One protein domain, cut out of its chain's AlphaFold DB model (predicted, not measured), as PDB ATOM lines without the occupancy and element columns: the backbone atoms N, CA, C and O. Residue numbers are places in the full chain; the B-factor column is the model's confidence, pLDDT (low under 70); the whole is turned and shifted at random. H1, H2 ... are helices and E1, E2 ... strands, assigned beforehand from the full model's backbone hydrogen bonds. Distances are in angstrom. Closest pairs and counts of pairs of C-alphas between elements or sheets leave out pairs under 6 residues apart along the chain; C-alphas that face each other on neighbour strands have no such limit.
ATOM      1  N   LEU A  31      43.329  92.736 147.262       92.31
ATOM      2  CA  LEU A  31      43.005  91.308 147.299       92.31
ATOM      3  C   LEU A  31      41.781  91.033 146.404       92.31
ATOM      4  O   LEU A  31      40.785  91.758 146.452       92.31
ATOM      5  N   LYS A  32      41.884  90.034 145.529       93.94
ATOM      6  CA  LYS A  32      40.874  89.670 144.522       93.94
ATOM      7  C   LYS A  32      40.271  88.296 144.740       93.94
ATOM      8  O   LYS A  32      39.114  88.121 144.376       93.94
ATOM      9  N   SER A  33      41.026  87.363 145.310       94.25
ATOM     10  CA  SER A  33      40.497  86.062 145.704       94.25
ATOM     11  C   SER A  33      41.207  85.514 146.931       94.25
ATOM     12  O   SER A  33      42.381  85.819 147.170       94.25
ATOM     13  N   ILE A  34      40.477  84.702 147.692       93.56
ATOM     14  CA  ILE A  34      40.994  83.910 148.804       93.56
ATOM     15  C   ILE A  34      40.411  82.503 148.712       93.56
ATOM     16  O   ILE A  34      39.204  82.308 148.853       93.56
ATOM     17  N   HIS A  35      41.276  81.521 148.483       94.50
ATOM     18  CA  HIS A  35      40.917  80.108 148.498       94.50
ATOM     19  C   HIS A  35      41.704  79.410 149.597       94.50
ATOM     20  O   HIS A  35      42.927  79.513 149.650       94.50
ATOM     21  N   VAL A  36      41.012  78.704 150.482       94.19
ATOM     22  CA  VAL A  36      41.635  77.881 151.518       94.19
ATOM     23  C   VAL A  36      41.193  76.447 151.323       94.19
ATOM     24  O   VAL A  36      40.000  76.174 151.254       94.19
ATOM     25  N   ILE A  37      42.149  75.531 151.268       93.31
ATOM     26  CA  ILE A  37      41.870  74.100 151.197       93.31
ATOM     27  C   ILE A  37      42.604  73.425 152.338       93.31
ATOM     28  O   ILE A  37      43.807  73.627 152.497       93.31
ATOM     29  N   SER A  38      41.885  72.637 153.126       93.56
ATOM     30  CA  SER A  38      42.448  71.824 154.195       93.56
ATOM     31  C   SER A  38      42.145  70.351 153.957       93.56
ATOM     32  O   SER A  38      40.993  69.988 153.750       93.56
ATOM     33  N   ASP A  39      43.179  69.515 153.978       90.62
ATOM     34  CA  ASP A  39      43.082  68.056 153.914       90.62
ATOM     35  C   ASP A  39      43.526  67.484 155.264       90.62
ATOM     36  O   ASP A  39      44.685  67.638 155.662       90.62
ATOM     37  N   ILE A  40      42.587  66.891 155.996       92.25
ATOM     38  CA  ILE A  40      42.775  66.342 157.337       92.25
ATOM     39  C   ILE A  40      42.719  64.826 157.239       92.25
ATOM     40  O   ILE A  40      41.669  64.248 156.962       92.25
ATOM     41  N   LYS A  41      43.854  64.179 157.497       88.50
ATOM     42  CA  LYS A  41      44.001  62.725 157.423       88.50
ATOM     43  C   LYS A  41      44.737  62.210 158.641       88.50
ATOM     44  O   LYS A  41      45.831  62.687 158.929       88.50
ATOM     45  N   TYR A  42      44.175  61.227 159.341       87.94
ATOM     46  CA  TYR A  42      44.802  60.645 160.539       87.94
ATOM     47  C   TYR A  42      45.217  61.724 161.556       87.94
ATOM     48  O   TYR A  42      46.347  61.729 162.044       87.94
ATOM     49  N   ARG A  43      44.322  62.686 161.837       92.25
ATOM     50  CA  ARG A  43      44.558  63.871 162.694       92.25
ATOM     51  C   ARG A  43      45.616  64.842 162.169       92.25
ATOM     52  O   ARG A  43      45.919  65.824 162.840       92.25
ATOM     53  N   PHE A  44      46.192  64.615 160.998       91.38
ATOM     54  CA  PHE A  44      47.189  65.492 160.409       91.38
ATOM     55  C   PHE A  44      46.528  66.396 159.369       91.38
ATOM     56  O   PHE A  44      46.051  65.924 158.339       91.38
ATOM     57  N   ALA A  45      46.478  67.695 159.650       92.38
ATOM     58  CA  ALA A  45      45.890  68.691 158.769       92.38
ATOM     59  C   ALA A  45      46.969  69.333 157.896       92.38
ATOM     60  O   ALA A  45      47.985  69.817 158.401       92.38
ATOM     61  N   THR A  46      46.730  69.377 156.588       90.75
ATOM     62  CA  THR A  46      47.503  70.177 155.638       90.75
ATOM     63  C   THR A  46      46.615  71.237 155.033       90.75
ATOM     64  O   THR A  46      45.680  70.923 154.304       90.75
ATOM     65  N   THR A  47      46.940  72.497 155.293       92.31
ATOM     66  CA  THR A  47      46.143  73.630 154.838       92.31
ATOM     67  C   THR A  47      46.946  74.484 153.878       92.31
ATOM     68  O   THR A  47      48.043  74.944 154.201       92.31
ATOM     69  N   GLN A  48      46.390  74.717 152.694       92.12
ATOM     70  CA  GLN A  48      46.895  75.684 151.737       92.12
ATOM     71  C   GLN A  48      45.990  76.915 151.714       92.12
ATOM     72  O   GLN A  48      44.783  76.804 151.526       92.12
ATOM     73  N   VAL A  49      46.592  78.089 151.875       92.38
ATOM     74  CA  VAL A  49      45.956  79.393 151.699       92.38
ATOM     75  C   VAL A  49      46.492  79.999 150.408       92.38
ATOM     76  O   VAL A  49      47.689  80.277 150.301       92.38
ATOM     77  N   SER A  50      45.605  80.194 149.437       93.06
ATOM     78  CA  SER A  50      45.877  80.874 148.177       93.06
ATOM     79  C   SER A  50      45.232  82.257 148.176       93.06
ATOM     80  O   SER A  50      44.028  82.389 148.400       93.06
ATOM     81  N   MET A  51      46.026  83.298 147.943       93.00
ATOM     82  CA  MET A  51      45.553  84.684 147.898       93.00
ATOM     83  C   MET A  51      46.057  85.384 146.644       93.00
ATOM     84  O   MET A  51      47.265  85.476 146.415       93.00
ATOM     85  N   LYS A  52      45.134  85.925 145.845       93.56
ATOM     86  CA  LYS A  52      45.453  86.644 144.606       93.56
ATOM     87  C   LYS A  52      45.278  88.139 144.791       93.56
ATOM     88  O   LYS A  52      44.171  88.600 145.049       93.56
ATOM     89  N   TYR A  53      46.337  88.906 144.572       92.75
ATOM     90  CA  TYR A  53      46.306  90.365 144.614       92.75
ATOM     91  C   TYR A  53      46.439  90.952 143.211       92.75
ATOM     92  O   TYR A  53      47.083  90.374 142.336       92.75
ATOM     93  N   TYR A  54      45.844  92.125 143.006       92.75
ATOM     94  CA  TYR A  54      45.966  92.915 141.785       92.75
ATOM     95  C   TYR A  54      46.454  94.321 142.111       92.75
ATOM     96  O   TYR A  54      45.883  94.983 142.979       92.75
ATOM     97  N   ASN A  55      47.463  94.798 141.389       92.06
ATOM     98  CA  ASN A  55      47.875  96.193 141.437       92.06
ATOM     99  C   ASN A  55      47.091  97.010 140.389       92.06
ATOM    100  O   ASN A  55      47.390  96.890 139.204       92.06
ATOM    101  N   PRO A  56      46.124  97.868 140.774       91.69
ATOM    102  CA  PRO A  56      45.379  98.685 139.815       91.69
ATOM    103  C   PRO A  56      46.124  99.952 139.357       91.69
ATOM    104  O   PRO A  56      45.609 100.681 138.510       91.69
ATOM    105  N   TYR A  57      47.289 100.255 139.929       92.38
ATOM    106  CA  TYR A  57      48.003 101.511 139.720       92.38
ATOM    107  C   TYR A  57      49.023 101.419 138.580       92.38
ATOM    108  O   TYR A  57      49.441 100.342 138.163       92.38
ATOM    109  N   ASN A  58      49.457 102.588 138.098       90.00
ATOM    110  CA  ASN A  58      50.503 102.721 137.074       90.00
ATOM    111  C   ASN A  58      51.929 102.717 137.659       90.00
ATOM    112  O   ASN A  58      52.902 102.862 136.924       90.00
ATOM    113  N   SER A  59      52.052 102.573 138.977       85.56
ATOM    114  CA  SER A  59      53.311 102.417 139.706       85.56
ATOM    115  C   SER A  59      53.320 101.080 140.434       85.56
ATOM    116  O   SER A  59      52.261 100.525 140.731       85.56
ATOM    117  N   ALA A  60      54.509 100.560 140.725       80.88
ATOM    118  CA  ALA A  60      54.630  99.366 141.544       80.88
ATOM    119  C   ALA A  60      54.151  99.666 142.977       80.88
ATOM    120  O   ALA A  60      54.395 100.763 143.489       80.88
ATOM    121  N   VAL A  61      53.421  98.731 143.584       85.06
ATOM    122  CA  VAL A  61      52.852  98.872 144.933       85.06
ATOM    123  C   VAL A  61      53.025  97.587 145.728       85.06
ATOM    124  O   VAL A  61      53.139  96.506 145.153       85.06
ATOM    125  N   LEU A  62      52.989  97.685 147.053       82.81
ATOM    126  CA  LEU A  62      53.129  96.517 147.919       82.81
ATOM    127  C   LEU A  62      51.840  95.688 147.969       82.81
ATOM    128  O   LEU A  62      50.732  96.227 148.022       82.81
ATOM    129  N   ALA A  63      52.000  94.370 147.985       85.44
ATOM    130  CA  ALA A  63      50.975  93.412 148.367       85.44
ATOM    131  C   ALA A  63      51.413  92.736 149.665       85.44
ATOM    132  O   ALA A  63      52.325  91.908 149.651       85.44
ATOM    133  N   ASP A  64      50.759  93.097 150.764       81.00
ATOM    134  CA  ASP A  64      51.033  92.507 152.068       81.00
ATOM    135  C   ASP A  64      50.157  91.274 152.269       81.00
ATOM    136  O   ASP A  64      48.929  91.335 152.149       81.00
ATOM    137  N   LEU A  65      50.802  90.162 152.587       80.50
ATOM    138  CA  LEU A  65      50.163  88.935 153.020       80.50
ATOM    139  C   LEU A  65      50.398  88.784 154.518       80.50
ATOM    140  O   LEU A  65      51.541  88.720 154.974       80.50
ATOM    141  N   HIS A  66      49.291  88.693 155.246       79.50
ATOM    142  CA  HIS A  66      49.247  88.474 156.682       79.50
ATOM    143  C   HIS A  66      48.414  87.224 156.945       79.50
ATOM    144  O   HIS A  66      47.205  87.225 156.712       79.50
ATOM    145  N   VAL A  67      49.050  86.149 157.408       80.56
ATOM    146  CA  VAL A  67      48.357  84.900 157.746       80.56
ATOM    147  C   VAL A  67      48.663  84.519 159.183       80.56
ATOM    148  O   VAL A  67      49.807  84.236 159.536       80.56
ATOM    149  N   ASN A  68      47.618  84.454 160.002       81.06
ATOM    150  CA  ASN A  68      47.691  83.831 161.315       81.06
ATOM    151  C   ASN A  68      47.478  82.324 161.150       81.06
ATOM    152  O   ASN A  68      46.480  81.870 160.597       81.06
ATOM    153  N   MET A  69      48.430  81.535 161.619       84.38
ATOM    154  CA  MET A  69      48.371  80.081 161.589       84.38
ATOM    155  C   MET A  69      48.110  79.540 163.003       84.38
ATOM    156  O   MET A  69      48.368  80.227 164.001       84.38
ATOM    157  N   PRO A  70      47.636  78.294 163.138       82.06
ATOM    158  CA  PRO A  70      47.530  77.633 164.436       82.06
ATOM    159  C   PRO A  70      48.871  77.563 165.188       82.06
ATOM    160  O   PRO A  70      49.930  77.390 164.583       82.06
ATOM    161  N   HIS A  71      48.839  77.622 166.526       71.38
ATOM    162  CA  HIS A  71      50.051  77.611 167.375       71.38
ATOM    163  C   HIS A  71      50.935  76.379 167.258       71.38
ATOM    164  O   HIS A  71      52.126  76.432 167.553       71.38
ATOM    165  N   ASN A  72      50.341  75.272 166.843       74.88
ATOM    166  CA  ASN A  72      51.020  74.002 166.694       74.88
ATOM    167  C   ASN A  72      51.340  73.696 165.223       74.88
ATOM    168  O   ASN A  72      51.811  72.598 164.944       74.88
ATOM    169  N   SER A  73      51.118  74.639 164.304       83.94
ATOM    170  CA  SER A  73      51.412  74.450 162.885       83.94
ATOM    171  C   SER A  73      52.854  74.808 162.529       83.94
ATOM    172  O   SER A  73      53.552  75.511 163.264       83.94
ATOM    173  N   PHE A  74      53.302  74.324 161.379       80.69
ATOM    174  CA  PHE A  74      54.559  74.717 160.759       80.69
ATOM    175  C   PHE A  74      54.353  74.942 159.264       80.69
ATOM    176  O   PHE A  74      53.512  74.306 158.632       80.69
ATOM    177  N   VAL A 123      52.394  84.007 163.202       71.75
ATOM    178  CA  VAL A 123      52.076  85.022 162.201       71.75
ATOM    179  C   VAL A 123      53.064  84.865 161.055       71.75
ATOM    180  O   VAL A 123      54.274  84.777 161.282       71.75
ATOM    181  N   PHE A 124      52.537  84.804 159.842       74.19
ATOM    182  CA  PHE A 124      53.287  84.834 158.602       74.19
ATOM    183  C   PHE A 124      53.034  86.170 157.915       74.19
ATOM    184  O   PHE A 124      51.924  86.427 157.448       74.19
ATOM    185  N   ASP A 125      54.076  86.991 157.857       73.25
ATOM    186  CA  ASP A 125      54.047  88.293 157.207       73.25
ATOM    187  C   ASP A 125      55.021  88.285 156.036       73.25
ATOM    188  O   ASP A 125      56.208  87.990 156.202       73.25
ATOM    189  N   ILE A 126      54.537  88.649 154.855       74.56
ATOM    190  CA  ILE A 126      55.385  88.923 153.701       74.56
ATOM    191  C   ILE A 126      54.838  90.134 152.953       74.56
ATOM    192  O   ILE A 126      53.634  90.279 152.767       74.56
ATOM    193  N   SER A 127      55.743  91.005 152.515       71.75
ATOM    194  CA  SER A 127      55.422  92.157 151.679       71.75
ATOM    195  C   SER A 127      56.263  92.092 150.414       71.75
ATOM    196  O   SER A 127      57.488  91.985 150.485       71.75
ATOM    197  N   VAL A 128      55.606  92.107 149.256       76.75
ATOM    198  CA  VAL A 128      56.267  92.030 147.947       76.75
ATOM    199  C   VAL A 128      55.750  93.146 147.061       76.75
ATOM    200  O   VAL A 128      54.563  93.471 147.061       76.75
ATOM    201  N   ASN A 129      56.655  93.731 146.283       75.38
ATOM    202  CA  ASN A 129      56.304  94.742 145.303       75.38
ATOM    203  C   ASN A 129      55.673  94.095 144.059       75.38
ATOM    204  O   ASN A 129      56.268  93.204 143.447       75.38
ATOM    205  N   VAL A 130      54.489  94.568 143.681       80.88
ATOM    206  CA  VAL A 130      53.718  94.108 142.526       80.88
ATOM    207  C   VAL A 130      53.799  95.155 141.429       80.88
ATOM    208  O   VAL A 130      53.478  96.326 141.637       80.88
ATOM    209  N   GLU A 131      54.211  94.728 140.240       84.75
ATOM    210  CA  GLU A 131      54.329  95.591 139.067       84.75
ATOM    211  C   GLU A 131      52.972  96.231 138.677       84.75
ATOM    212  O   GLU A 131      51.912  95.678 138.991       84.75
ATOM    213  N   PRO A 132      52.976  97.410 138.020       88.81
ATOM    214  CA  PRO A 132      51.759  98.088 137.568       88.81
ATOM    215  C   PRO A 132      50.824  97.174 136.775       88.81
ATOM    216  O   PRO A 132      51.266  96.517 135.834       88.81
ATOM    217  N   GLN A 133      49.529  97.173 137.100       90.19
ATOM    218  CA  GLN A 133      48.500  96.429 136.353       90.19
ATOM    219  C   GLN A 133      48.751  94.908 136.278       90.19
ATOM    220  O   GLN A 133      48.272  94.236 135.361       90.19
ATOM    221  N   LYS A 134      49.496  94.350 137.241       89.94
ATOM    222  CA  LYS A 134      49.801  92.915 137.335       89.94
ATOM    223  C   LYS A 134      49.112  92.237 138.511       89.94
ATOM    224  O   LYS A 134      48.650  92.878 139.459       89.94
ATOM    225  N   TYR A 135      49.066  90.910 138.420       90.81
ATOM    226  CA  TYR A 135      48.622  90.027 139.490       90.81
ATOM    227  C   TYR A 135      49.811  89.349 140.161       90.81
ATOM    228  O   TYR A 135      50.808  89.036 139.509       90.81
ATOM    229  N   ILE A 136      49.649  89.063 141.446       90.12
ATOM    230  CA  ILE A 136      50.483  88.124 142.192       90.12
ATOM    231  C   ILE A 136      49.569  87.117 142.888       90.12
ATOM    232  O   ILE A 136      48.508  87.494 143.391       90.12
ATOM    233  N   VAL A 137      49.960  85.846 142.898       91.81
ATOM    234  CA  VAL A 137      49.290  84.800 143.678       91.81
ATOM    235  C   VAL A 137      50.260  84.290 144.727       91.81
ATOM    236  O   VAL A 137      51.365  83.861 144.401       91.81
ATOM    237  N   TYR A 138      49.845  84.330 145.983       90.44
ATOM    238  CA  TYR A 138      50.548  83.697 147.085       90.44
ATOM    239  C   TYR A 138      49.923  82.340 147.366       90.44
ATOM    240  O   TYR A 138      48.710  82.271 147.512       90.44
ATOM    241  N   ASN A 139      50.736  81.296 147.512       90.38
ATOM    242  CA  ASN A 139      50.289  80.010 148.040       90.38
ATOM    243  C   ASN A 139      51.132  79.664 149.262       90.38
ATOM    244  O   ASN A 139      52.321  79.368 149.130       90.38
ATOM    245  N   LEU A 140      50.521  79.700 150.442       88.50
ATOM    246  CA  LEU A 140      51.126  79.280 151.701       88.50
ATOM    247  C   LEU A 140      50.557  77.923 152.095       88.50
ATOM    248  O   LEU A 140      49.346  77.782 152.203       88.50
ATOM    249  N   THR A 141      51.414  76.943 152.356       88.62
ATOM    250  CA  THR A 141      51.015  75.649 152.910       88.62
ATOM    251  C   THR A 141      51.622  75.476 154.291       88.62
ATOM    252  O   THR A 141      52.845  75.526 154.467       88.62
ATOM    253  N   TYR A 142      50.757  75.249 155.271       88.62
ATOM    254  CA  TYR A 142      51.135  74.889 156.627       88.62
ATOM    255  C   TYR A 142      50.481  73.572 157.024       88.62
ATOM    256  O   TYR A 142      49.482  73.146 156.445       88.62
ATOM    257  N   GLN A 143      51.092  72.898 157.987       88.38
ATOM    258  CA  GLN A 143      50.643  71.597 158.452       88.38
ATOM    259  C   GLN A 143      50.619  71.568 159.973       88.38
ATOM    260  O   GLN A 143      51.432  72.229 160.624       88.38
ATOM    261  N   GLU A 144      49.703  70.799 160.543       90.62
ATOM    262  CA  GLU A 144      49.604  70.590 161.982       90.62
ATOM    263  C   GLU A 144      49.127  69.174 162.307       90.62
ATOM    264  O   GLU A 144      48.315  68.593 161.595       90.62
ATOM    265  N   LEU A 145      49.607  68.638 163.429       92.69
ATOM    266  CA  LEU A 145      48.960  67.501 164.072       92.69
ATOM    267  C   LEU A 145      47.874  68.048 165.003       92.69
ATOM    268  O   LEU A 145      48.187  68.735 165.984       92.69
ATOM    269  N   LEU A 146      46.613  67.755 164.695       93.81
ATOM    270  CA  LEU A 146      45.467  68.157 165.496       93.81
ATOM    271  C   LEU A 146      45.541  67.505 166.875       93.81
ATOM    272  O   LEU A 146      45.791  66.311 167.025       93.81
ATOM    273  N   THR A 147      45.298  68.310 167.903       90.06
ATOM    274  CA  THR A 147      45.281  67.846 169.291       90.06
ATOM    275  C   THR A 147      43.851  67.738 169.782       90.06
ATOM    276  O   THR A 147      43.104  68.717 169.700       90.06
ATOM    277  N   ARG A 148      43.491  66.589 170.354       91.88
ATOM    278  CA  ARG A 148      42.188  66.399 170.988       91.88
ATOM    279  C   ARG A 148      42.123  67.112 172.335       91.88
ATOM    280  O   ARG A 148      43.011  66.948 173.172       91.88
ATOM    281  N   GLN A 149      41.072  67.895 172.550       86.81
ATOM    282  CA  GLN A 149      40.777  68.556 173.822       86.81
ATOM    283  C   GLN A 149      39.266  68.577 174.046       86.81
ATOM    284  O   GLN A 149      38.514  68.883 173.126       86.81
ATOM    285  N   ASN A 150      38.814  68.300 175.272       85.12
ATOM    286  CA  ASN A 150      37.387  68.254 175.621       85.12
ATOM    287  C   ASN A 150      36.553  67.373 174.669       85.12
ATOM    288  O   ASN A 150      35.438  67.735 174.307       85.12
ATOM    289  N   ASN A 151      37.105  66.220 174.283       89.88
ATOM    290  CA  ASN A 151      36.517  65.264 173.342       89.88
ATOM    291  C   ASN A 151      36.374  65.763 171.901       89.88
ATOM    292  O   ASN A 151      35.561  65.223 171.173       89.88
ATOM    293  N   LYS A 152      37.134  66.772 171.467       92.56
ATOM    294  CA  LYS A 152      37.120  67.200 170.063       92.56
ATOM    295  C   LYS A 152      38.520  67.487 169.538       92.56
ATOM    296  O   LYS A 152      39.346  68.083 170.234       92.56
ATOM    297  N   TYR A 153      38.774  67.110 168.294       95.12
ATOM    298  CA  TYR A 153      39.786  67.733 167.452       95.12
ATOM    299  C   TYR A 153      39.226  69.052 166.931       95.12
ATOM    300  O   TYR A 153      38.055  69.140 166.569       95.12
ATOM    301  N   ARG A 154      40.059  70.091 166.913       92.94
ATOM    302  CA  ARG A 154      39.671  71.413 166.422       92.94
ATOM    303  C   ARG A 154      40.672  71.876 165.381       92.94
ATOM    304  O   ARG A 154      41.813  72.170 165.729       92.94
ATOM    305  N   HIS A 155      40.212  71.998 164.145       94.50
ATOM    306  CA  HIS A 155      40.955  72.650 163.080       94.50
ATOM    307  C   HIS A 155      40.498  74.108 162.963       94.50
ATOM    308  O   HIS A 155      39.299  74.383 162.854       94.50
ATOM    309  N   VAL A 156      41.441  75.050 163.057       91.50
ATOM    310  CA  VAL A 156      41.154  76.493 163.093       91.50
ATOM    311  C   VAL A 156      41.801  77.179 161.900       91.50
ATOM    312  O   VAL A 156      43.024  77.218 161.789       91.50
ATOM    313  N   ILE A 157      40.978  77.798 161.059       91.56
ATOM    314  CA  ILE A 157      41.418  78.591 159.914       91.56
ATOM    315  C   ILE A 157      41.187  80.064 160.249       91.56
ATOM    316  O   ILE A 157      40.051  80.493 160.465       91.56
ATOM    317  N   HIS A 158      42.266  80.846 160.292       88.75
ATOM    318  CA  HIS A 158      42.165  82.294 160.464       88.75
ATOM    319  C   HIS A 158      41.847  82.925 159.111       88.75
ATOM    320  O   HIS A 158      42.586  82.755 158.140       88.75
ATOM    321  N   LEU A 159      40.745  83.660 159.057       88.19
ATOM    322  CA  LEU A 159      40.261  84.335 157.866       88.19
ATOM    323  C   LEU A 159      40.352  85.841 158.086       88.19
ATOM    324  O   LEU A 159      39.845  86.372 159.074       88.19
ATOM    325  N   SER A 160      41.006  86.524 157.156       84.81
ATOM    326  CA  SER A 160      41.035  87.980 157.085       84.81
ATOM    327  C   SER A 160      41.179  88.386 155.628       84.81
ATOM    328  O   SER A 160      42.169  88.039 154.985       84.81
ATOM    329  N   ASN A 161      40.179  89.079 155.090       83.56
ATOM    330  CA  ASN A 161      40.183  89.528 153.698       83.56
ATOM    331  C   ASN A 161      40.209  91.059 153.538       83.56
ATOM    332  O   ASN A 161      40.441  91.547 152.433       83.56
ATOM    333  N   GLY A 162      40.032  91.824 154.623       81.62
ATOM    334  CA  GLY A 162      40.188  93.287 154.626       81.62
ATOM    335  C   GLY A 162      39.161  94.040 153.769       81.62
ATOM    336  O   GLY A 162      39.374  95.204 153.439       81.62
ATOM    337  N   GLY A 163      38.069  93.377 153.393       85.50
ATOM    338  CA  GLY A 163      37.015  93.886 152.523       85.50
ATOM    339  C   GLY A 163      36.192  92.746 151.928       85.50
ATOM    340  O   GLY A 163      36.549  91.580 152.048       85.50
ATOM    341  N   ILE A 164      35.078  93.068 151.276       88.69
ATOM    342  CA  ILE A 164      34.215  92.061 150.641       88.69
ATOM    343  C   ILE A 164      34.845  91.569 149.336       88.69
ATOM    344  O   ILE A 164      35.251  92.383 148.500       88.69
ATOM    345  N   ILE A 165      34.871  90.250 149.136       91.69
ATOM    346  CA  ILE A 165      35.490  89.605 147.970       91.69
ATOM    347  C   ILE A 165      34.516  88.614 147.343       91.69
ATOM    348  O   ILE A 165      33.993  87.748 148.034       91.69
ATOM    349  N   ASP A 166      34.297  88.721 146.032       91.06
ATOM    350  CA  ASP A 166      33.365  87.839 145.317       91.06
ATOM    351  C   ASP A 166      33.922  86.414 145.141       91.06
ATOM    352  O   ASP A 166      33.165  85.448 145.161       91.06
ATOM    353  N   ASP A 167      35.242  86.280 144.983       94.69
ATOM    354  CA  ASP A 167      35.934  84.997 144.828       94.69
ATOM    355  C   ASP A 167      36.513  84.518 146.172       94.69
ATOM    356  O   ASP A 167      37.680  84.755 146.504       94.69
ATOM    357  N   PHE A 168      35.655  83.898 146.984       94.44
ATOM    358  CA  PHE A 168      35.976  83.386 148.314       94.44
ATOM    359  C   PHE A 168      35.584  81.913 148.410       94.44
ATOM    360  O   PHE A 168      34.432  81.561 148.177       94.44
ATOM    361  N   LEU A 169      36.509  81.047 148.819       94.94
ATOM    362  CA  LEU A 169      36.213  79.628 149.003       94.94
ATOM    363  C   LEU A 169      37.042  79.035 150.137       94.94
ATOM    364  O   LEU A 169      38.256  79.209 150.180       94.94
ATOM    365  N   VAL A 170      36.392  78.299 151.031       95.75
ATOM    366  CA  VAL A 170      37.057  77.426 152.000       95.75
ATOM    367  C   VAL A 170      36.522  76.013 151.819       95.75
ATOM    368  O   VAL A 170      35.310  75.798 151.851       95.75
ATOM    369  N   GLU A 171      37.424  75.059 151.646       95.00
ATOM    370  CA  GLU A 171      37.124  73.634 151.532       95.00
ATOM    371  C   GLU A 171      37.904  72.868 152.600       95.00
ATOM    372  O   GLU A 171      39.107  73.074 152.768       95.00
ATOM    373  N   VAL A 172      37.225  71.990 153.335       95.44
ATOM    374  CA  VAL A 172      37.853  71.105 154.319       95.44
ATOM    375  C   VAL A 172      37.437  69.676 154.023       95.44
ATOM    376  O   VAL A 172      36.255  69.351 153.976       95.44
ATOM    377  N   PHE A 173      38.434  68.832 153.832       92.94
ATOM    378  CA  PHE A 173      38.314  67.411 153.586       92.94
ATOM    379  C   PHE A 173      38.802  66.686 154.837       92.94
ATOM    380  O   PHE A 173      39.893  66.977 155.323       92.94
ATOM    381  N   ILE A 174      37.999  65.777 155.381       93.25
ATOM    382  CA  ILE A 174      38.361  64.972 156.551       93.25
ATOM    383  C   ILE A 174      38.266  63.510 156.158       93.25
ATOM    384  O   ILE A 174      37.212  63.082 155.693       93.25
ATOM    385  N   ALA A 175      39.340  62.755 156.370       90.25
ATOM    386  CA  ALA A 175      39.357  61.309 156.234       90.25
ATOM    387  C   ALA A 175      40.048  60.679 157.448       90.25
ATOM    388  O   ALA A 175      41.241  60.875 157.692       90.25
ATOM    389  N   GLU A 176      39.294  59.909 158.224       90.56
ATOM    390  CA  GLU A 176      39.789  59.260 159.432       90.56
ATOM    391  C   GLU A 176      39.632  57.745 159.342       90.56
ATOM    392  O   GLU A 176      38.673  57.236 158.768       90.56
ATOM    393  N   PRO A 177      40.545  56.972 159.940       85.50
ATOM    394  CA  PRO A 177      40.417  55.522 159.938       85.50
ATOM    395  C   PRO A 177      39.240  55.001 160.768       85.50
ATOM    396  O   PRO A 177      38.817  53.856 160.608       85.50
ATOM    397  N   GLN A 178      38.752  55.825 161.685       90.31
ATOM    398  CA  GLN A 178      37.617  55.566 162.553       90.31
ATOM    399  C   GLN A 178      36.447  56.438 162.113       90.31
ATOM    400  O   GLN A 178      36.658  57.482 161.497       90.31
ATOM    401  N   ASP A 179      35.228  56.020 162.446       93.69
ATOM    402  CA  ASP A 179      34.033  56.772 162.076       93.69
ATOM    403  C   ASP A 179      34.055  58.163 162.726       93.69
ATOM    404  O   ASP A 179      34.385  58.308 163.903       93.69
ATOM    405  N   ILE A 180      33.732  59.188 161.944       96.50
ATOM    406  CA  ILE A 180      33.691  60.584 162.373       96.50
ATOM    407  C   ILE A 180      32.378  60.819 163.121       96.50
ATOM    408  O   ILE A 180      31.297  60.510 162.619       96.50
ATOM    409  N   ILE A 181      32.475  61.396 164.316       96.25
ATOM    410  CA  ILE A 181      31.342  61.709 165.194       96.25
ATOM    411  C   ILE A 181      31.430  63.158 165.685       96.25
ATOM    412  O   ILE A 181      32.485  63.788 165.610       96.25
ATOM    413  N   ASP A 182      30.317  63.697 166.187       94.75
ATOM    414  CA  ASP A 182      30.235  65.035 166.800       94.75
ATOM    415  C   ASP A 182      30.812  66.180 165.938       94.75
ATOM    416  O   ASP A 182      31.349  67.169 166.452       94.75
ATOM    417  N   LEU A 183      30.695  66.047 164.612       96.38
ATOM    418  CA  LEU A 183      31.131  67.060 163.660       96.38
ATOM    419  C   LEU A 183      30.251  68.314 163.755       96.38
ATOM    420  O   LEU A 183      29.026  68.235 163.701       96.38
ATOM    421  N   SER A 184      30.895  69.474 163.832       94.38
ATOM    422  CA  SER A 184      30.261  70.794 163.891       94.38
ATOM    423  C   SER A 184      31.138  71.845 163.210       94.38
ATOM    424  O   SER A 184      32.373  71.758 163.233       94.38
ATOM    425  N   VAL A 185      30.506  72.862 162.621       94.94
ATOM    426  CA  VAL A 185      31.172  74.038 162.043       94.94
ATOM    427  C   VAL A 185      30.554  75.285 162.678       94.94
ATOM    428  O   VAL A 185      29.656  75.901 162.103       94.94
ATOM    429  N   PRO A 186      31.012  75.688 163.878       90.56
ATOM    430  CA  PRO A 186      30.433  76.822 164.586       90.56
ATOM    431  C   PRO A 186      30.592  78.139 163.818       90.56
ATOM    432  O   PRO A 186      31.546  78.320 163.052       90.56
ATOM    433  N   LYS A 187      29.721  79.113 164.106       88.31
ATOM    434  CA  LYS A 187      29.816  80.478 163.568       88.31
ATOM    435  C   LYS A 187      31.217  81.071 163.737       88.31
ATOM    436  O   LYS A 187      31.887  80.890 164.762       88.31
ATOM    437  N   ILE A 188      31.623  81.832 162.719       85.19
ATOM    438  CA  ILE A 188      32.886  82.570 162.705       85.19
ATOM    439  C   ILE A 188      32.842  83.627 163.806       85.19
ATOM    440  O   ILE A 188      31.911  84.426 163.887       85.19
ATOM    441  N   LYS A 189      33.870  83.634 164.656       72.38
ATOM    442  CA  LYS A 189      34.046  84.622 165.727       72.38
ATOM    443  C   LYS A 189      35.337  85.397 165.522       72.38
ATOM    444  O   LYS A 189      36.260  84.887 164.894       72.38
ATOM    445  N   GLY A 190      35.403  86.616 166.055       66.44
ATOM    446  CA  GLY A 190      36.622  87.427 166.011       66.44
ATOM    447  C   GLY A 190      37.825  86.734 166.670       66.44
ATOM    448  O   GLY A 190      37.675  85.762 167.404       66.44
ATOM    449  N   ASP A 191      39.024  87.275 166.436       52.06
ATOM    450  CA  ASP A 191      40.331  86.708 166.842       52.06
ATOM    451  C   ASP A 191      40.486  86.489 168.366       52.06
ATOM    452  O   ASP A 191      41.340  85.747 168.856       52.06
ATOM    453  N   LYS A 192      39.597  87.098 169.155       52.12
ATOM    454  CA  LYS A 192      39.405  86.762 170.562       52.12
ATOM    455  C   LYS A 192      38.682  85.416 170.644       52.12
ATOM    456  O   LYS A 192      37.460  85.345 170.570       52.12
ATOM    457  N   LEU A 193      39.454  84.353 170.864       47.28
ATOM    458  CA  LEU A 193      39.038  82.966 171.149       47.28
ATOM    459  C   LEU A 193      38.159  82.808 172.421       47.28
ATOM    460  O   LEU A 193      38.183  81.767 173.077       47.28
ATOM    461  N   THR A 194      37.409  83.835 172.822       43.53
ATOM    462  CA  THR A 194      36.849  83.985 174.167       43.53
ATOM    463  C   THR A 194      35.494  83.308 174.365       43.53
ATOM    464  O   THR A 194      35.020  83.220 175.492       43.53
ATOM    465  N   THR A 195      34.905  82.700 173.332       45.41
ATOM    466  CA  THR A 195      33.635  81.969 173.474       45.41
ATOM    467  C   THR A 195      33.608  80.661 172.669       45.41
ATOM    468  O   THR A 195      33.455  80.643 171.446       45.41
ATOM    469  N   ILE A 196      33.710  79.537 173.386       48.97
ATOM    470  CA  ILE A 196      33.363  78.175 172.919       48.97
ATOM    471  C   ILE A 196      31.944  77.834 173.424       48.97
ATOM    472  O   ILE A 196      31.718  76.773 173.985       48.97
ATOM    473  N   THR A 197      31.015  78.794 173.395       45.78
ATOM    474  CA  THR A 197      29.681  78.618 174.007       45.78
ATOM    475  C   THR A 197      28.516  79.072 173.143       45.78
ATOM    476  O   THR A 197      27.385  78.814 173.531       45.78
ATOM    477  N   ASP A 198      28.767  79.707 171.992       49.53
ATOM    478  CA  ASP A 198      27.707  79.808 170.981       49.53
ATOM    479  C   ASP A 198      28.002  78.711 169.971       49.53
ATOM    480  O   ASP A 198      28.767  78.919 169.027       49.53
ATOM    481  N   ASP A 199      27.434  77.539 170.241       58.81
ATOM    482  CA  ASP A 199      27.383  76.370 169.354       58.81
ATOM    483  C   ASP A 199      26.387  76.596 168.202       58.81
ATOM    484  O   ASP A 199      25.825  75.658 167.643       58.81
ATOM    485  N   GLU A 200      26.108  77.858 167.863       77.00
ATOM    486  CA  GLU A 200      25.328  78.158 166.678       77.00
ATOM    487  C   GLU A 200      26.158  77.753 165.464       77.00
ATOM    488  O   GLU A 200      27.257  78.271 165.236       77.00
ATOM    489  N   GLU A 201      25.625  76.807 164.704       87.06
ATOM    490  CA  GLU A 201      26.228  76.332 163.469       87.06
ATOM    491  C   GLU A 201      26.306  77.465 162.436       87.06
ATOM    492  O   GLU A 201      25.452  78.360 162.352       87.06
ATOM    493  N   LEU A 202      27.359  77.433 161.629       87.31
ATOM    494  CA  LEU A 202      27.534  78.327 160.500       87.31
ATOM    495  C   LEU A 202      26.625  77.865 159.356       87.31
ATOM    496  O   LEU A 202      27.038  77.091 158.503       87.31
ATOM    497  N   GLU A 203      25.398  78.387 159.300       85.56
ATOM    498  CA  GLU A 203      24.376  78.006 158.300       85.56
ATOM    499  C   GLU A 203      24.833  78.118 156.832       85.56
ATOM    500  O   GLU A 203      24.270  77.492 155.938       85.56
ATOM    501  N   SER A 204      25.840  78.949 156.568       86.62
ATOM    502  CA  SER A 204      26.402  79.172 155.232       86.62
ATOM    503  C   SER A 204      27.475  78.154 154.831       86.62
ATOM    504  O   SER A 204      27.921  78.176 153.682       86.62
ATOM    505  N   ALA A 205      27.893  77.275 155.742       92.94
ATOM    506  CA  ALA A 205      28.746  76.138 155.434       92.94
ATOM    507  C   ALA A 205      27.886  74.908 155.110       92.94
ATOM    508  O   ALA A 205      26.947  74.578 155.832       92.94
ATOM    509  N   SER A 206      28.216  74.206 154.029       95.06
ATOM    510  CA  SER A 206      27.621  72.912 153.700       95.06
ATOM    511  C   SER A 206      28.527  71.783 154.168       95.06
ATOM    512  O   SER A 206      29.735  71.831 153.927       95.06
ATOM    513  N   ILE A 207      27.932  70.758 154.774       95.81
ATOM    514  CA  ILE A 207      28.608  69.542 155.231       95.81
ATOM    515  C   ILE A 207      28.039  68.360 154.443       95.81
ATOM    516  O   ILE A 207      26.835  68.107 154.482       95.81
ATOM    517  N   GLU A 208      28.902  67.636 153.739       94.69
ATOM    518  CA  GLU A 208      28.575  66.451 152.954       94.69
ATOM    519  C   GLU A 208      29.331  65.238 153.512       94.69
ATOM    520  O   GLU A 208      30.561  65.214 153.541       94.69
ATOM    521  N   TYR A 209      28.591  64.223 153.961       93.00
ATOM    522  CA  TYR A 209      29.156  62.947 154.401       93.00
ATOM    523  C   TYR A 209      29.267  62.015 153.198       93.00
ATOM    524  O   TYR A 209      28.254  61.545 152.679       93.00
ATOM    525  N   ILE A 210      30.495  61.748 152.766       89.88
ATOM    526  CA  ILE A 210      30.780  60.835 151.653       89.88
ATOM    527  C   ILE A 210      30.754  59.386 152.156       89.88
ATOM    528  O   ILE A 210      30.225  58.494 151.493       89.88
ATOM    529  N   SER A 211      31.243  59.164 153.377       90.81
ATOM    530  CA  SER A 211      31.082  57.923 154.137       90.81
ATOM    531  C   SER A 211      31.043  58.229 155.642       90.81
ATOM    532  O   SER A 211      31.079  59.392 156.042       90.81
ATOM    533  N   SER A 212      30.989  57.209 156.508       93.19
ATOM    534  CA  SER A 212      31.134  57.418 157.961       93.19
ATOM    535  C   SER A 212      32.522  57.934 158.355       93.19
ATOM    536  O   SER A 212      32.697  58.425 159.463       93.19
ATOM    537  N   ARG A 213      33.508  57.824 157.461       91.31
ATOM    538  CA  ARG A 213      34.926  58.128 157.695       91.31
ATOM    539  C   ARG A 213      35.438  59.300 156.880       91.31
ATOM    540  O   ARG A 213      36.580  59.705 157.061       91.31
ATOM    541  N   GLU A 214      34.607  59.816 155.981       91.94
ATOM    542  CA  GLU A 214      34.988  60.806 154.988       91.94
ATOM    543  C   GLU A 214      33.935  61.907 154.893       91.94
ATOM    544  O   GLU A 214      32.760  61.649 154.609       91.94
ATOM    545  N   VAL A 215      34.369  63.146 155.108       94.06
ATOM    546  CA  VAL A 215      33.505  64.327 155.116       94.06
ATOM    547  C   VAL A 215      34.116  65.431 154.263       94.06
ATOM    548  O   VAL A 215      35.309  65.719 154.360       94.06
ATOM    549  N   TYR A 216      33.273  66.087 153.471       94.06
ATOM    550  CA  TYR A 216      33.590  67.305 152.740       94.06
ATOM    551  C   TYR A 216      32.794  68.484 153.302       94.06
ATOM    552  O   TYR A 216      31.575  68.431 153.454       94.06
ATOM    553  N   ILE A 217      33.492  69.569 153.614       96.19
ATOM    554  CA  ILE A 217      32.915  70.807 154.124       96.19
ATOM    555  C   ILE A 217      33.270  71.917 153.153       96.19
ATOM    556  O   ILE A 217      34.431  72.087 152.781       96.19
ATOM    557  N   LYS A 218      32.273  72.717 152.790       95.69
ATOM    558  CA  LYS A 218      32.444  73.857 151.898       95.69
ATOM    559  C   LYS A 218      31.821  75.099 152.501       95.69
ATOM    560  O   LYS A 218      30.657  75.100 152.885       95.69
ATOM    561  N   TYR A 219      32.583  76.181 152.510       95.62
ATOM    562  CA  TYR A 219      32.118  77.505 152.883       95.62
ATOM    563  C   TYR A 219      32.423  78.484 151.747       95.62
ATOM    564  O   TYR A 219      33.578  78.776 151.438       95.62
ATOM    565  N   ASN A 220      31.362  78.954 151.092       94.62
ATOM    566  CA  ASN A 220      31.411  79.884 149.963       94.62
ATOM    567  C   ASN A 220      30.365  80.997 150.189       94.62
ATOM    568  O   ASN A 220      29.229  80.888 149.716       94.62
ATOM    569  N   PRO A 221      30.703  82.013 150.997       93.25
ATOM    570  CA  PRO A 221      29.780  83.045 151.427       93.25
ATOM    571  C   PRO A 221      29.520  84.058 150.312       93.25
ATOM    572  O   PRO A 221      30.435  84.672 149.761       93.25
ATOM    573  N   SER A 222      28.243  84.317 150.052       92.12
ATOM    574  CA  SER A 222      27.817  85.432 149.208       92.12
ATOM    575  C   SER A 222      28.248  86.780 149.795       92.12
ATOM    576  O   SER A 222      28.420  86.917 151.007       92.12
ATOM    577  N   ARG A 223      28.323  87.821 148.955       91.25
ATOM    578  CA  ARG A 223      28.569  89.204 149.403       91.25
ATOM    579  C   ARG A 223      27.670  89.612 150.579       91.25
ATOM    580  O   ARG A 223      28.178  90.151 151.552       91.25
ATOM    581  N   LYS A 224      26.373  89.279 150.535       89.62
ATOM    582  CA  LYS A 224      25.430  89.586 151.623       89.62
ATOM    583  C   LYS A 224      25.833  88.921 152.947       89.62
ATOM    584  O   LYS A 224      25.807  89.556 153.990       89.62
ATOM    585  N   GLN A 225      26.244  87.655 152.905       88.56
ATOM    586  CA  GLN A 225      26.701  86.932 154.099       88.56
ATOM    587  C   GLN A 225      28.026  87.492 154.639       88.56
ATOM    588  O   GLN A 225      28.253  87.477 155.845       88.56
ATOM    589  N   GLN A 226      28.897  88.014 153.771       89.62
ATOM    590  CA  GLN A 226      30.107  88.723 154.201       89.62
ATOM    591  C   GLN A 226      29.763  90.060 154.878       89.62
ATOM    592  O   GLN A 226      30.348  90.386 155.907       89.62
ATOM    593  N   GLU A 227      28.794  90.803 154.339       86.50
ATOM    594  CA  GLU A 227      28.291  92.064 154.911       86.50
ATOM    595  C   GLU A 227      27.650  91.857 156.291       86.50
ATOM    596  O   GLU A 227      27.872  92.664 157.191       86.50
ATOM    597  N   GLU A 228      26.923  90.750 156.481       83.81
ATOM    598  CA  GLU A 228      26.339  90.355 157.773       83.81
ATOM    599  C   GLU A 228      27.407  90.096 158.855       83.81
ATOM    600  O   GLU A 228      27.136  90.295 160.039       83.81
ATOM    601  N   ILE A 229      28.626  89.696 158.465       78.62
ATOM    602  CA  ILE A 229      29.774  89.554 159.377       78.62
ATOM    603  C   ILE A 229      30.446  90.915 159.607       78.62
ATOM    604  O   ILE A 229      30.668  91.320 160.750       78.62
ATOM    605  N   SER A 230      30.791  91.628 158.530       80.50
ATOM    606  CA  SER A 230      31.309  92.994 158.593       80.50
ATOM    607  C   SER A 230      31.099  93.744 157.280       80.50
ATOM    608  O   SER A 230      31.730  93.443 156.266       80.50
ATOM    609  N   GLU A 231      30.319  94.825 157.333       72.94
ATOM    610  CA  GLU A 231      30.069  95.709 156.186       72.94
ATOM    611  C   GLU A 231      31.352  96.314 155.587       72.94
ATOM    612  O   GLU A 231      31.434  96.539 154.381       72.94
ATOM    613  N   LYS A 232      32.369  96.589 156.419       76.38
ATOM    614  CA  LYS A 232      33.608  97.260 155.986       76.38
ATOM    615  C   LYS A 232      34.737  96.285 155.663       76.38
ATOM    616  O   LYS A 232      35.457  96.492 154.692       76.38
ATOM    617  N   ASN A 233      34.914  95.259 156.493       78.88
ATOM    618  CA  ASN A 233      36.113  94.422 156.467       78.88
ATOM    619  C   ASN A 233      35.871  93.027 155.878       78.88
ATOM    620  O   ASN A 233      36.822  92.256 155.814       78.88
ATOM    621  N   GLY A 234      34.641  92.700 155.463       83.81
ATOM    622  CA  GLY A 234      34.291  91.364 154.991       83.81
ATOM    623  C   GLY A 234      34.393  90.316 156.103       83.81
ATOM    624  O   GLY A 234      33.884  90.500 157.207       83.81
ATOM    625  N   ILE A 235      35.062  89.202 155.821       85.00
ATOM    626  CA  ILE A 235      35.240  88.105 156.771       85.00
ATOM    627  C   ILE A 235      36.529  88.321 157.556       85.00
ATOM    628  O   ILE A 235      37.634  88.240 157.016       85.00
ATOM    629  N   ALA A 236      36.372  88.529 158.860       84.31
ATOM    630  CA  ALA A 236      37.468  88.602 159.812       84.31
ATOM    631  C   ALA A 236      37.152  87.731 161.032       84.31
ATOM    632  O   ALA A 236      36.246  88.042 161.807       84.31
ATOM    633  N   GLY A 237      37.896  86.641 161.214       84.62
ATOM    634  CA  GLY A 237      37.694  85.749 162.348       84.62
ATOM    635  C   GLY A 237      38.225  84.338 162.147       84.62
ATOM    636  O   GLY A 237      39.023  84.063 161.255       84.62
ATOM    637  N   LEU A 238      37.769  83.439 163.012       86.94
ATOM    638  CA  LEU A 238      38.182  82.046 163.070       86.94
ATOM    639  C   LEU A 238      37.059  81.153 162.547       86.94
ATOM    640  O   LEU A 238      36.017  81.034 163.197       86.94
ATOM    641  N   LEU A 239      37.284  80.501 161.407       91.62
ATOM    642  CA  LEU A 239      36.466  79.365 160.993       91.62
ATOM    643  C   LEU A 239      36.985  78.120 161.710       91.62
ATOM    644  O   LEU A 239      38.187  77.851 161.722       91.62
ATOM    645  N   ARG A 240      36.078  77.387 162.356       92.12
ATOM    646  CA  ARG A 240      36.412  76.214 163.163       92.12
ATOM    647  C   ARG A 240      35.674  75.012 162.616       92.12
ATOM    648  O   ARG A 240      34.467  75.080 162.422       92.12
ATOM    649  N   VAL A 241      36.405  73.926 162.426       95.38
ATOM    650  CA  VAL A 241      35.837  72.604 162.183       95.38
ATOM    651  C   VAL A 241      36.177  71.758 163.398       95.38
ATOM    652  O   VAL A 241      37.355  71.599 163.734       95.38
ATOM    653  N   GLU A 242      35.153  71.278 164.096       95.50
ATOM    654  CA  GLU A 242      35.319  70.440 165.279       95.50
ATOM    655  C   GLU A 242      34.689  69.073 165.043       95.50
ATOM    656  O   GLU A 242      33.565  69.006 164.562       95.50
ATOM    657  N   TYR A 243      35.391  68.002 165.397       97.06
ATOM    658  CA  TYR A 243      34.894  66.627 165.302       97.06
ATOM    659  C   TYR A 243      35.594  65.738 166.327       97.06
ATOM    660  O   TYR A 243      36.616  66.120 166.899       97.06
ATOM    661  N   ASP A 244      35.084  64.536 166.538       96.56
ATOM    662  CA  ASP A 244      35.810  63.449 167.187       96.56
ATOM    663  C   ASP A 244      35.707  62.181 166.334       96.56
ATOM    664  O   ASP A 244      35.082  62.170 165.273       96.56
ATOM    665  N   VAL A 245      36.341  61.106 166.790       95.00
ATOM    666  CA  VAL A 245      36.200  59.790 166.175       95.00
ATOM    667  C   VAL A 245      35.611  58.769 167.144       95.00
ATOM    668  O   VAL A 245      35.875  58.808 168.351       95.00
ATOM    669  N   ASP A 246      34.862  57.808 166.612       93.75
ATOM    670  CA  ASP A 246      34.419  56.648 167.373       93.75
ATOM    671  C   ASP A 246      35.582  55.670 167.574       93.75
ATOM    672  O   ASP A 246      36.153  55.108 166.638       93.75
ATOM    673  N   ARG A 247      35.943  55.456 168.836       88.56
ATOM    674  CA  ARG A 247      37.051  54.581 169.226       88.56
ATOM    675  C   ARG A 247      36.598  53.169 169.568       88.56
ATOM    676  O   ARG A 247      37.454  52.338 169.842       88.56
TER     677      ARG A 247
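Overview. This is residues 31 to 74 and 123 to 247 of the 621 residues of an uncharacterized protein of Octopus bimaculoides (UniProt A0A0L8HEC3). The domain is a two-layered strand sandwich: one layer is a broad, twisted sheet of six strands, E5 E2 E1 E7 E10 E9, and two smaller sheets, E6 E11 E8 and the pair E3 E4, cover one face of it. The strands run mostly along the longest axis, while the short helix H1 and the long loop of residues 185 to 204 lie in links between strands. The printed part has 169 residues with eleven named strands and one named helix, in the order E1 to E10, H1, E11. The six-stranded sheet is mixed, the smaller ones antiparallel, and the class is mostly strand. It is compact, with a radius of gyration of the C-alphas of 16.8 A, and elongated, spanning 59 by 31 by 30 A.

Arrangement. E1, residues 31 to 41, and E2, residues 44 to 54, form a hairpin, with N 35 and O 50 2.9 A apart, within hydrogen-bond range. E3, residues 61 to 68, is antiparallel to E4, residues 123 to 130; N 65 and O 126 are 2.8 A apart. The edge strand E5, residues 135 to 145, is antiparallel to E2, with N 49 and O 140 at 2.8 A. E6, residues 152 to 160, is antiparallel to E11, residues 236 to 245, with N 155 and O 241 at 2.9 A. E7, residues 167 to 175, is parallel to E1, with N 36 and O 169 at 2.8 A. E8, residues 180 to 184, is antiparallel to E11, with N 181 and O 244 at 2.9 A. E9, residues 205 to 209, and E10, residues 214 to 219, form a hairpin, with N 208 and O 216 at 2.8 A. E10 is antiparallel to E7, with N 172 and O 217 at 2.9 A. The three sheets form a stack of sheets, the largest face to face with each smaller one: 10.0 A centre to centre with E6 E11 E8, 10.3 A with E3 E4. The closest C-alphas of E3 and E6 are those of Asn 68 and His 158, 5.8 A apart. H1, residues 223 to 229, is not on the six-stranded sheet or on E6 E11 E8, and has every O i to N i+4 pair within hydrogen-bond range.

Along the chain. E1 begins at C-alpha 31 (43.005, 91.308, 147.299) and is 30.3 A long. E2 measures 33.2 A, E5 33.3 A and E7 26.5 A. E11 is 29.5 A long and ends at C-alpha 245 (36.200, 59.790, 166.175).

Size, cuts and confidence. The C-alphas farthest apart, of Asn 58 and Arg 247, are 59.4 A apart. Residues 75 to 122 are not printed; C-alphas 74 and 123 are 10.7 A apart across the cut. The link from E8 to E9 is long, and its residues 190 to 199 have pLDDT under 70.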